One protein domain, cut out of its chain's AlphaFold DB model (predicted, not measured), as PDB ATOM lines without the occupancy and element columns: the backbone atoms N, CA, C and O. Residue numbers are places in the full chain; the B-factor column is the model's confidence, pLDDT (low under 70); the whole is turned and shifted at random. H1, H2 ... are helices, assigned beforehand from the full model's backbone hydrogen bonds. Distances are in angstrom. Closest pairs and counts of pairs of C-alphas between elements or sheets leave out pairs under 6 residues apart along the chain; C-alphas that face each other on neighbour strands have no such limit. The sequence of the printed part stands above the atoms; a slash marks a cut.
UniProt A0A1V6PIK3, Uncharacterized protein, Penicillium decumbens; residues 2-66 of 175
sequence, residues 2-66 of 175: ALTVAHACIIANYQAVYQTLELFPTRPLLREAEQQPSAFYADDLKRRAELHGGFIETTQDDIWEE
ATOM      1  N   ALA A   2      -1.931  37.567 -37.467       85.75
ATOM      2  CA  ALA A   2      -0.988  37.622 -36.332       85.75
ATOM      3  C   ALA A   2      -1.609  37.162 -34.995       85.75
ATOM      4  O   ALA A   2      -0.941  36.511 -34.198       85.75
ATOM      5  N   LEU A   3      -2.901  37.442 -34.798       88.25
ATOM      6  CA  LEU A   3      -3.679  37.054 -33.620       88.25
ATOM      7  C   LEU A   3      -3.737  35.527 -33.418       88.25
ATOM      8  O   LEU A   3      -3.314  35.028 -32.381       88.25
ATOM      9  N   THR A   4      -4.158  34.779 -34.440       87.00
ATOM     10  CA  THR A   4      -4.232  33.307 -34.411       87.00
ATOM     11  C   THR A   4      -2.858  32.662 -34.197       87.00
ATOM     12  O   THR A   4      -2.724  31.694 -33.455       87.00
ATOM     13  N   VAL A   5      -1.803  33.217 -34.807       88.44
ATOM     14  CA  VAL A   5      -0.429  32.721 -34.606       88.44
ATOM     15  C   VAL A   5       0.040  32.986 -33.174       88.44
ATOM     16  O   VAL A   5       0.682  32.127 -32.571       88.44
ATOM     17  N   ALA A   6      -0.303  34.144 -32.608       93.12
ATOM     18  CA  ALA A   6      -0.002  34.473 -31.221       93.12
ATOM     19  C   ALA A   6      -0.707  33.517 -30.254       93.12
ATOM     20  O   ALA A   6      -0.055  32.995 -29.353       93.12
ATOM     21  N   HIS A   7      -1.990  33.232 -30.486       92.50
ATOM     22  CA  HIS A   7      -2.768  32.259 -29.715       92.50
ATOM     23  C   HIS A   7      -2.116  30.871 -29.738       92.50
ATOM     24  O   HIS A   7      -1.805  30.318 -28.683       92.50
ATOM     25  N   ALA A   8      -1.772  30.370 -30.928       88.38
ATOM     26  CA  ALA A   8      -1.069  29.098 -31.077       88.38
ATOM     27  C   ALA A   8       0.288  29.080 -30.351       88.38
ATOM     28  O   ALA A   8       0.643  28.081 -29.724       88.38
ATOM     29  N   CYS A   9       1.049  30.180 -30.390       90.06
ATOM     30  CA  CYS A   9       2.316  30.277 -29.664       90.06
ATOM     31  C   CYS A   9       2.122  30.269 -28.144       90.06
ATOM     32  O   CYS A   9       2.936  29.669 -27.450       90.06
ATOM     33  N   ILE A  10       1.073  30.913 -27.626       92.56
ATOM     34  CA  ILE A  10       0.759  30.915 -26.192       92.56
ATOM     35  C   ILE A  10       0.426  29.490 -25.735       92.56
ATOM     36  O   ILE A  10       1.054  29.002 -24.798       92.56
ATOM     37  N   ILE A  11      -0.470  28.797 -26.448       88.62
ATOM     38  CA  ILE A  11      -0.857  27.406 -26.146       88.62
ATOM     39  C   ILE A  11       0.353  26.468 -26.202       88.62
ATOM     40  O   ILE A  11       0.553  25.638 -25.319       88.62
ATOM     41  N   ALA A  12       1.181  26.594 -27.242       86.31
ATOM     42  CA  ALA A  12       2.358  25.748 -27.435       86.31
ATOM     43  C   ALA A  12       3.572  26.180 -26.588       86.31
ATOM     44  O   ALA A  12       4.635  25.563 -26.685       86.31
ATOM     45  N   ASN A  13       3.443  27.249 -25.795       89.12
ATOM     46  CA  ASN A  13       4.527  27.899 -25.061       89.12
ATOM     47  C   ASN A  13       5.771  28.197 -25.936       89.12
ATOM     48  O   ASN A  13       6.916  27.975 -25.533       89.12
ATOM     49  N   TYR A  14       5.556  28.713 -27.148       91.81
ATOM     50  CA  TYR A  14       6.609  28.979 -28.127       91.81
ATOM     51  C   TYR A  14       7.039  30.454 -28.171       91.81
ATOM     52  O   TYR A  14       6.767  31.207 -29.110       91.81
ATOM     53  N   GLN A  15       7.772  30.855 -27.131       92.69
ATOM     54  CA  GLN A  15       8.122  32.249 -26.838       92.69
ATOM     55  C   GLN A  15       8.910  32.952 -27.954       92.69
ATOM     56  O   GLN A  15       8.650  34.118 -28.250       92.69
ATOM     57  N   ALA A  16       9.865  32.258 -28.578       91.69
ATOM     58  CA  ALA A  16      10.759  32.859 -29.567       91.69
ATOM     59  C   ALA A  16      10.002  33.393 -30.793       91.69
ATOM     60  O   ALA A  16      10.284  34.493 -31.256       91.69
ATOM     61  N   VAL A  17       9.014  32.642 -31.293       92.06
ATOM     62  CA  VAL A  17       8.182  33.083 -32.422       92.06
ATOM     63  C   VAL A  17       7.229  34.180 -31.974       92.06
ATOM     64  O   VAL A  17       7.151  35.212 -32.636       92.06
ATOM     65  N   TYR A  18       6.583  34.011 -30.818       96.25
ATOM     66  CA  TYR A  18       5.666  35.005 -30.256       96.25
ATOM     67  C   TYR A  18       6.282  36.412 -30.184       96.25
ATOM     68  O   TYR A  18       5.653  37.392 -30.571       96.25
ATOM     69  N   GLN A  19       7.535  36.523 -29.737       96.00
ATOM     70  CA  GLN A  19       8.224  37.812 -29.595       96.00
ATOM     71  C   GLN A  19       8.432  38.554 -30.919       96.00
ATOM     72  O   GLN A  19       8.525  39.779 -30.915       96.00
ATOM     73  N   THR A  20       8.488  37.834 -32.040       96.00
ATOM     74  CA  THR A  20       8.639  38.437 -33.374       96.00
ATOM     75  C   THR A  20       7.329  38.976 -33.941       96.00
ATOM     76  O   THR A  20       7.340  39.667 -34.956       96.00
ATOM     77  N   LEU A  21       6.196  38.666 -33.302       95.06
ATOM     78  CA  LEU A  21       4.883  39.053 -33.791       95.06
ATOM     79  C   LEU A  21       4.570  40.512 -33.434       95.06
ATOM     80  O   LEU A  21       4.526  40.916 -32.262       95.06
ATOM     81  N   GLU A  22       4.259  41.288 -34.467       94.06
ATOM     82  CA  GLU A  22       3.574  42.568 -34.336       94.06
ATOM     83  C   GLU A  22       2.078  42.298 -34.159       94.06
ATOM     84  O   GLU A  22       1.362  41.965 -35.105       94.06
ATOM     85  N   LEU A  23       1.612  42.385 -32.916       93.38
ATOM     86  CA  LEU A  23       0.216  42.157 -32.564       93.38
ATOM     87  C   LEU A  23      -0.269  43.193 -31.560       93.38
ATOM     88  O   LEU A  23       0.491  43.647 -30.696       93.38
ATOM     89  N   PHE A  24      -1.554  43.508 -31.665       94.06
ATOM     90  CA  PHE A  24      -2.256  44.288 -30.665       94.06
ATOM     91  C   PHE A  24      -2.751  43.379 -29.538       94.06
ATOM     92  O   PHE A  24      -3.220  42.274 -29.808       94.06
ATOM     93  N   PRO A  25      -2.655  43.828 -28.282       95.69
ATOM     94  CA  PRO A  25      -3.105  43.054 -27.137       95.69
ATOM     95  C   PRO A  25      -4.632  42.975 -27.136       95.69
ATOM     96  O   PRO A  25      -5.315  43.998 -27.195       95.69
ATOM     97  N   THR A  26      -5.167  41.765 -27.029       95.00
ATOM     98  CA  THR A  26      -6.612  41.515 -26.970       95.00
ATOM     99  C   THR A  26      -6.967  40.796 -25.674       95.00
ATOM    100  O   THR A  26      -6.121  40.129 -25.067       95.00
ATOM    101  N   ARG A  27      -8.220  40.940 -25.223       93.75
ATOM    102  CA  ARG A  27      -8.703  40.237 -24.024       93.75
ATOM    103  C   ARG A  27      -8.656  38.712 -24.175       93.75
ATOM    104  O   ARG A  27      -8.192  38.078 -23.226       93.75
ATOM    105  N   PRO A  28      -9.041  38.118 -25.325       93.25
ATOM    106  CA  PRO A  28      -8.938  36.674 -25.507       93.25
ATOM    107  C   PRO A  28      -7.515  36.134 -25.353       93.25
ATOM    108  O   PRO A  28      -7.293  35.183 -24.606       93.25
ATOM    109  N   LEU A  29      -6.520  36.790 -25.967       94.56
ATOM    110  CA  LEU A  29      -5.123  36.374 -25.812       94.56
ATOM    111  C   LEU A  29      -4.652  36.465 -24.362       94.56
ATOM    112  O   LEU A  29      -3.884  35.614 -23.918       94.56
ATOM    113  N   LEU A  30      -5.087  37.495 -23.630       96.00
ATOM    114  CA  LEU A  30      -4.731  37.624 -22.223       96.00
ATOM    115  C   LEU A  30      -5.330  36.481 -21.402       96.00
ATOM    116  O   LEU A  30      -4.612  35.880 -20.609       96.00
ATOM    117  N   ARG A  31      -6.611  36.166 -21.614       93.88
ATOM    118  CA  ARG A  31      -7.291  35.074 -20.908       93.88
ATOM    119  C   ARG A  31      -6.583  33.739 -21.143       93.88
ATOM    120  O   ARG A  31      -6.375  33.000 -20.186       93.88
ATOM    121  N   GLU A  32      -6.163  33.457 -22.378       93.75
ATOM    122  CA  GLU A  32      -5.362  32.268 -22.696       93.75
ATOM    123  C   GLU A  32      -4.004  32.298 -21.975       93.75
ATOM    124  O   GLU A  32      -3.605  31.328 -21.333       93.75
ATOM    125  N   ALA A  33      -3.298  33.430 -22.038       95.25
ATOM    126  CA  ALA A  33      -1.982  33.587 -21.430       95.25
ATOM    127  C   ALA A  33      -1.996  33.426 -19.903       95.25
ATOM    128  O   ALA A  33      -1.058  32.863 -19.343       95.25
ATOM    129  N   GLU A  34      -3.048  33.887 -19.225       94.88
ATOM    130  CA  GLU A  34      -3.199  33.773 -17.766       94.88
ATOM    131  C   GLU A  34      -3.413  32.331 -17.290       94.88
ATOM    132  O   GLU A  34      -3.211  32.035 -16.112       94.88
ATOM    133  N   GLN A  35      -3.779  31.423 -18.195       90.31
ATOM    134  CA  GLN A  35      -3.915  29.998 -17.898       90.31
ATOM    135  C   GLN A  35      -2.633  29.202 -18.162       90.31
ATOM    136  O   GLN A  35      -2.549  28.029 -17.791       90.31
ATOM    137  N   GLN A  36      -1.621  29.822 -18.772       87.06
ATOM    138  CA  GLN A  36      -0.341  29.172 -19.015       87.06
ATOM    139  C   GLN A  36       0.539  29.177 -17.755       87.06
ATOM    140  O   GLN A  36       0.524  30.136 -16.982       87.06
ATOM    141  N   PRO A  37       1.393  28.154 -17.549       82.62
ATOM    142  CA  PRO A  37       2.338  28.137 -16.428       82.62
ATOM    143  C   PRO A  37       3.358  29.285 -16.458       82.62
ATOM    144  O   PRO A  37       3.933  29.643 -15.432       82.62
ATOM    145  N   SER A  38       3.630  29.825 -17.648       86.44
ATOM    146  CA  SER A  38       4.578  30.917 -17.853       86.44
ATOM    147  C   SER A  38       3.873  32.269 -17.776       86.44
ATOM    148  O   SER A  38       3.027  32.573 -18.613       86.44
ATOM    149  N   ALA A  39       4.300  33.123 -16.841       93.44
ATOM    150  CA  ALA A  39       3.794  34.494 -16.717       93.44
ATOM    151  C   ALA A  39       4.195  35.404 -17.896       93.44
ATOM    152  O   ALA A  39       3.583  36.448 -18.108       93.44
ATOM    153  N   PHE A  40       5.191  34.994 -18.692       96.81
ATOM    154  CA  PHE A  40       5.777  35.815 -19.752       96.81
ATOM    155  C   PHE A  40       4.734  36.411 -20.712       96.81
ATOM    156  O   PHE A  40       4.778  37.607 -20.989       96.81
ATOM    157  N   TYR A  41       3.804  35.598 -21.224       96.81
ATOM    158  CA  TYR A  41       2.833  36.069 -22.219       96.81
ATOM    159  C   TYR A  41       1.830  37.049 -21.616       96.81
ATOM    160  O   TYR A  41       1.504  38.054 -22.242       96.81
ATOM    161  N   ALA A  42       1.358  36.775 -20.397       97.75
ATOM    162  CA  ALA A  42       0.403  37.639 -19.717       97.75
ATOM    163  C   ALA A  42       1.037  39.003 -19.404       97.75
ATOM    164  O   ALA A  42       0.419  40.041 -19.644       97.75
ATOM    165  N   ASP A  43       2.287  38.999 -18.940       98.19
ATOM    166  CA  ASP A  43       3.042  40.218 -18.653       98.19
ATOM    167  C   ASP A  43       3.331  41.020 -19.932       98.19
ATOM    168  O   ASP A  43       3.139  42.238 -19.952       98.19
ATOM    169  N   ASP A  44       3.728  40.361 -21.030       97.94
ATOM    170  CA  ASP A  44       3.977  41.052 -22.301       97.94
ATOM    171  C   ASP A  44       2.693  41.652 -22.894       97.94
ATOM    172  O   ASP A  44       2.711  42.788 -23.368       97.94
ATOM    173  N   LEU A  45       1.563  40.943 -22.819       97.75
ATOM    174  CA  LEU A  45       0.267  41.455 -23.275       97.75
ATOM    175  C   LEU A  45      -0.196  42.658 -22.449       97.75
ATOM    176  O   LEU A  45      -0.661  43.640 -23.030       97.75
ATOM    177  N   LYS A  46      -0.027  42.627 -21.120       97.88
ATOM    178  CA  LYS A  46      -0.322  43.769 -20.235       97.88
ATOM    179  C   LYS A  46       0.553  44.974 -20.579       97.88
ATOM    180  O   LYS A  46       0.029  46.067 -20.785       97.88
ATOM    181  N   ARG A  47       1.858  44.762 -20.767       97.81
ATOM    182  CA  ARG A  47       2.801  45.803 -21.204       97.81
ATOM    183  C   ARG A  47       2.410  46.399 -22.560       97.81
ATOM    184  O   ARG A  47       2.456  47.612 -22.742       97.81
ATOM    185  N   ARG A  48       2.022  45.568 -23.534       96.81
ATOM    186  CA  ARG A  48       1.524  46.054 -24.832       96.81
ATOM    187  C   ARG A  48       0.228  46.845 -24.663       96.81
ATOM    188  O   ARG A  48       0.069  47.862 -25.328       96.81
ATOM    189  N   ALA A  49      -0.676  46.424 -23.778       97.19
ATOM    190  CA  ALA A  49      -1.935  47.134 -23.547       97.19
ATOM    191  C   ALA A  49      -1.682  48.534 -22.987       97.19
ATOM    192  O   ALA A  49      -2.262  49.498 -23.476       97.19
ATOM    193  N   GLU A  50      -0.746  48.677 -22.048       96.56
ATOM    194  CA  GLU A  50      -0.318  49.988 -21.546       96.56
ATOM    195  C   GLU A  50       0.218  50.892 -22.667       96.56
ATOM    196  O   GLU A  50      -0.133  52.069 -22.732       96.56
ATOM    197  N   LEU A  51       1.012  50.340 -23.593       95.06
ATOM    198  CA  LEU A  51       1.566  51.089 -24.727       95.06
ATOM    199  C   LEU A  51       0.509  51.510 -25.758       95.06
ATOM    200  O   LEU A  51       0.652  52.558 -26.385       95.06
ATOM    201  N   HIS A  52      -0.537  50.707 -25.941       91.62
ATOM    202  CA  HIS A  52      -1.588  50.948 -26.933       91.62
ATOM    203  C   HIS A  52      -2.839  51.633 -26.362       91.62
ATOM    204  O   HIS A  52      -3.785  51.884 -27.106       91.62
ATOM    205  N   GLY A  53      -2.846  51.978 -25.070       94.88
ATOM    206  CA  GLY A  53      -3.980  52.642 -24.417       94.88
ATOM    207  C   GLY A  53      -5.124  51.702 -24.022       94.88
ATOM    208  O   GLY A  53      -6.242  52.160 -23.799       94.88
ATOM    209  N   GLY A  54      -4.857  50.400 -23.920       95.06
ATOM    210  CA  GLY A  54      -5.806  49.380 -23.487       95.06
ATOM    211  C   GLY A  54      -5.755  48.108 -24.329       95.06
ATOM    212  O   GLY A  54      -4.916  47.948 -25.215       95.06
ATOM    213  N   PHE A  55      -6.674  47.192 -24.025       94.25
ATOM    214  CA  PHE A  55      -6.920  46.001 -24.835       94.25
ATOM    215  C   PHE A  55      -7.863  46.343 -25.982       94.25
ATOM    216  O   PHE A  55      -8.842  47.065 -25.791       94.25
ATOM    217  N   ILE A  56      -7.570  45.798 -27.158       92.00
ATOM    218  CA  ILE A  56      -8.445  45.902 -28.320       92.00
ATOM    219  C   ILE A  56      -9.483  44.784 -28.239       92.00
ATOM    220  O   ILE A  56      -9.134  43.620 -28.030       92.00
ATOM    221  N   GLU A  57     -10.752  45.154 -28.393       85.19
ATOM    222  CA  GLU A  57     -11.835  44.192 -28.587       85.19
ATOM    223  C   GLU A  57     -11.722  43.611 -29.997       85.19
ATOM    224  O   GLU A  57     -11.581  44.336 -30.989       85.19
ATOM    225  N   THR A  58     -11.737  42.292 -30.081       77.69
ATOM    226  CA  THR A  58     -11.750  41.571 -31.346       77.69
ATOM    227  C   THR A  58     -13.164  41.598 -31.926       77.69
ATOM    228  O   THR A  58     -14.156  41.701 -31.211       77.69
ATOM    229  N   THR A  59     -13.260  41.599 -33.254       69.31
ATOM    230  CA  THR A  59     -14.541  41.522 -33.992       69.31
ATOM    231  C   THR A  59     -14.666  40.192 -34.725       69.31
ATOM    232  O   THR A  59     -15.473  40.056 -35.641       69.31
ATOM    233  N   GLN A  60     -13.788  39.250 -34.393       63.41
ATOM    234  CA  GLN A  60     -13.652  38.001 -35.106       63.41
ATOM    235  C   GLN A  60     -14.469  36.958 -34.348       63.41
ATOM    236  O   GLN A  60     -14.164  36.664 -33.202       63.41
ATOM    237  N   ASP A  61     -15.512  36.416 -34.975       66.75
ATOM    238  CA  ASP A  61     -16.362  35.365 -34.391       66.75
ATOM    239  C   ASP A  61     -15.632  34.002 -34.389       66.75
ATOM    240  O   ASP A  61     -16.125  32.997 -34.903       66.75
ATOM    241  N   ASP A  62     -14.400  33.971 -33.879       70.75
ATOM    242  CA  ASP A  62     -13.624  32.749 -33.729       70.75
ATOM    243  C   ASP A  62     -13.948  32.104 -32.370       70.75
ATOM    244  O   ASP A  62     -13.853  32.735 -31.321       70.75
ATOM    245  N   ILE A  63     -14.236  30.800 -32.372       68.19
ATOM    246  CA  ILE A  63     -14.635  30.027 -31.176       68.19
ATOM    247  C   ILE A  63     -13.607  30.127 -30.031       68.19
ATOM    248  O   ILE A  63     -13.970  30.130 -28.857       68.19
ATOM    249  N   TRP A  64     -12.316  30.240 -30.356       73.75
ATOM    250  CA  TRP A  64     -11.256  30.352 -29.347       73.75
ATOM    251  C   TRP A  64     -11.241  31.708 -28.622       73.75
ATOM    252  O   TRP A  64     -10.561  31.858 -27.606       73.75
ATOM    253  N   GLU A  65     -11.956  32.714 -29.133       80.50
ATOM    254  CA  GLU A  65     -12.089  33.998 -28.448       80.50
ATOM    255  C   GLU A  65     -13.101  33.941 -27.298       80.50
ATOM    256  O   GLU A  65     -12.952  34.652 -26.298       80.50
ATOM    257  N   GLU A  66     -14.091  33.056 -27.417       80.94
ATOM    258  CA  GLU A  66     -15.116  32.816 -26.402       80.94
ATOM    259  C   GLU A  66     -14.628  31.865 -25.308       80.94
ATOM    260  O   GLU A  66     -14.899  32.106 -24.129       80.94
TER     261      GLU A  66
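What this domain is: This is residues 2 to 66 of the 175 residues of an uncharacterized protein of Penicillium decumbens (UniProt A0A1V6PIK3). Three helices, H1, H3 and H4, make a small, incomplete bundle: H3 packs on both H1 and H4, while H1 and H4 come near each other at one end. The short helix H2 packs on H1, and after H4 a stretch without a named helix, residues 53 to 62, leads back to the short helix H5, which packs on H3. The printed part has 65 residues with five named helices, in the order H1, H2, H3, H4, H5, and no named strand; the class is all helix. The whole is compact, with a radius of gyration of the C-alphas of 10.7 A, and rounded, spanning 27 by 26 by 20 A.

How they stand to each other: H1, residues 2 to 11, touches H2, residues 15 to 19, where the C-alphas of Ala 6 and Tyr 18 are closest at 5.8 A. H3, residues 27 to 34, is the hub and touches three other helices. H1 and H3 touch at a shallow tilt of 22 degrees and run the same way; their closest C-alphas, those of Ile 10 and Ala 33, are 6.1 A apart. H3 and H4, residues 40 to 52, form a helical hairpin at a shallow tilt of 32 degrees, opposite ways. H4 touches H3 with residues 41 to 46 alone, and the closest C-alphas, those of Ala 33 and Ala 42, are 5.0 A apart. H1 and H4 are close but not clearly touching, with the closest C-alphas, those of Ile 10 and Tyr 41, at 6.8 A. H5, residues 63 to 66, touches H3, with the closest C-alphas, those of Pro 28 and Glu 65, at 5.1 A. H5 is apart from H1, H2 and H4, and H2 is apart from H3. In H1, H2, H3 and H4 every O i to N i+4 pair is within hydrogen-bond range; H5 is too short for such a pair.

Where its parts are: H1 begins at C-alpha 2, at (-0.988, 37.622, -36.332), and measures 14.4 A from first to last C-alpha. H2 has five residues. H3 measures 10.5 A. H4, the longest helix, measures 18.3 A and begins at C-alpha 40, at (5.777, 35.815, -19.752). H5 has four residues and ends at C-alpha 66, at (-15.116, 32.816, -26.402).

The domain as a whole: The two C-alphas farthest apart, those of Ala 12 and Gly 53, are 27.8 A from each other. The printed part has no cut. The links H1 to H2 and H3 to H4 are tight, H2 to H3 and H4 to H5 are short, and none is long. The mean pLDDT of the printed part is 90.2; residues 59 to 61 and residue 63 are under 70.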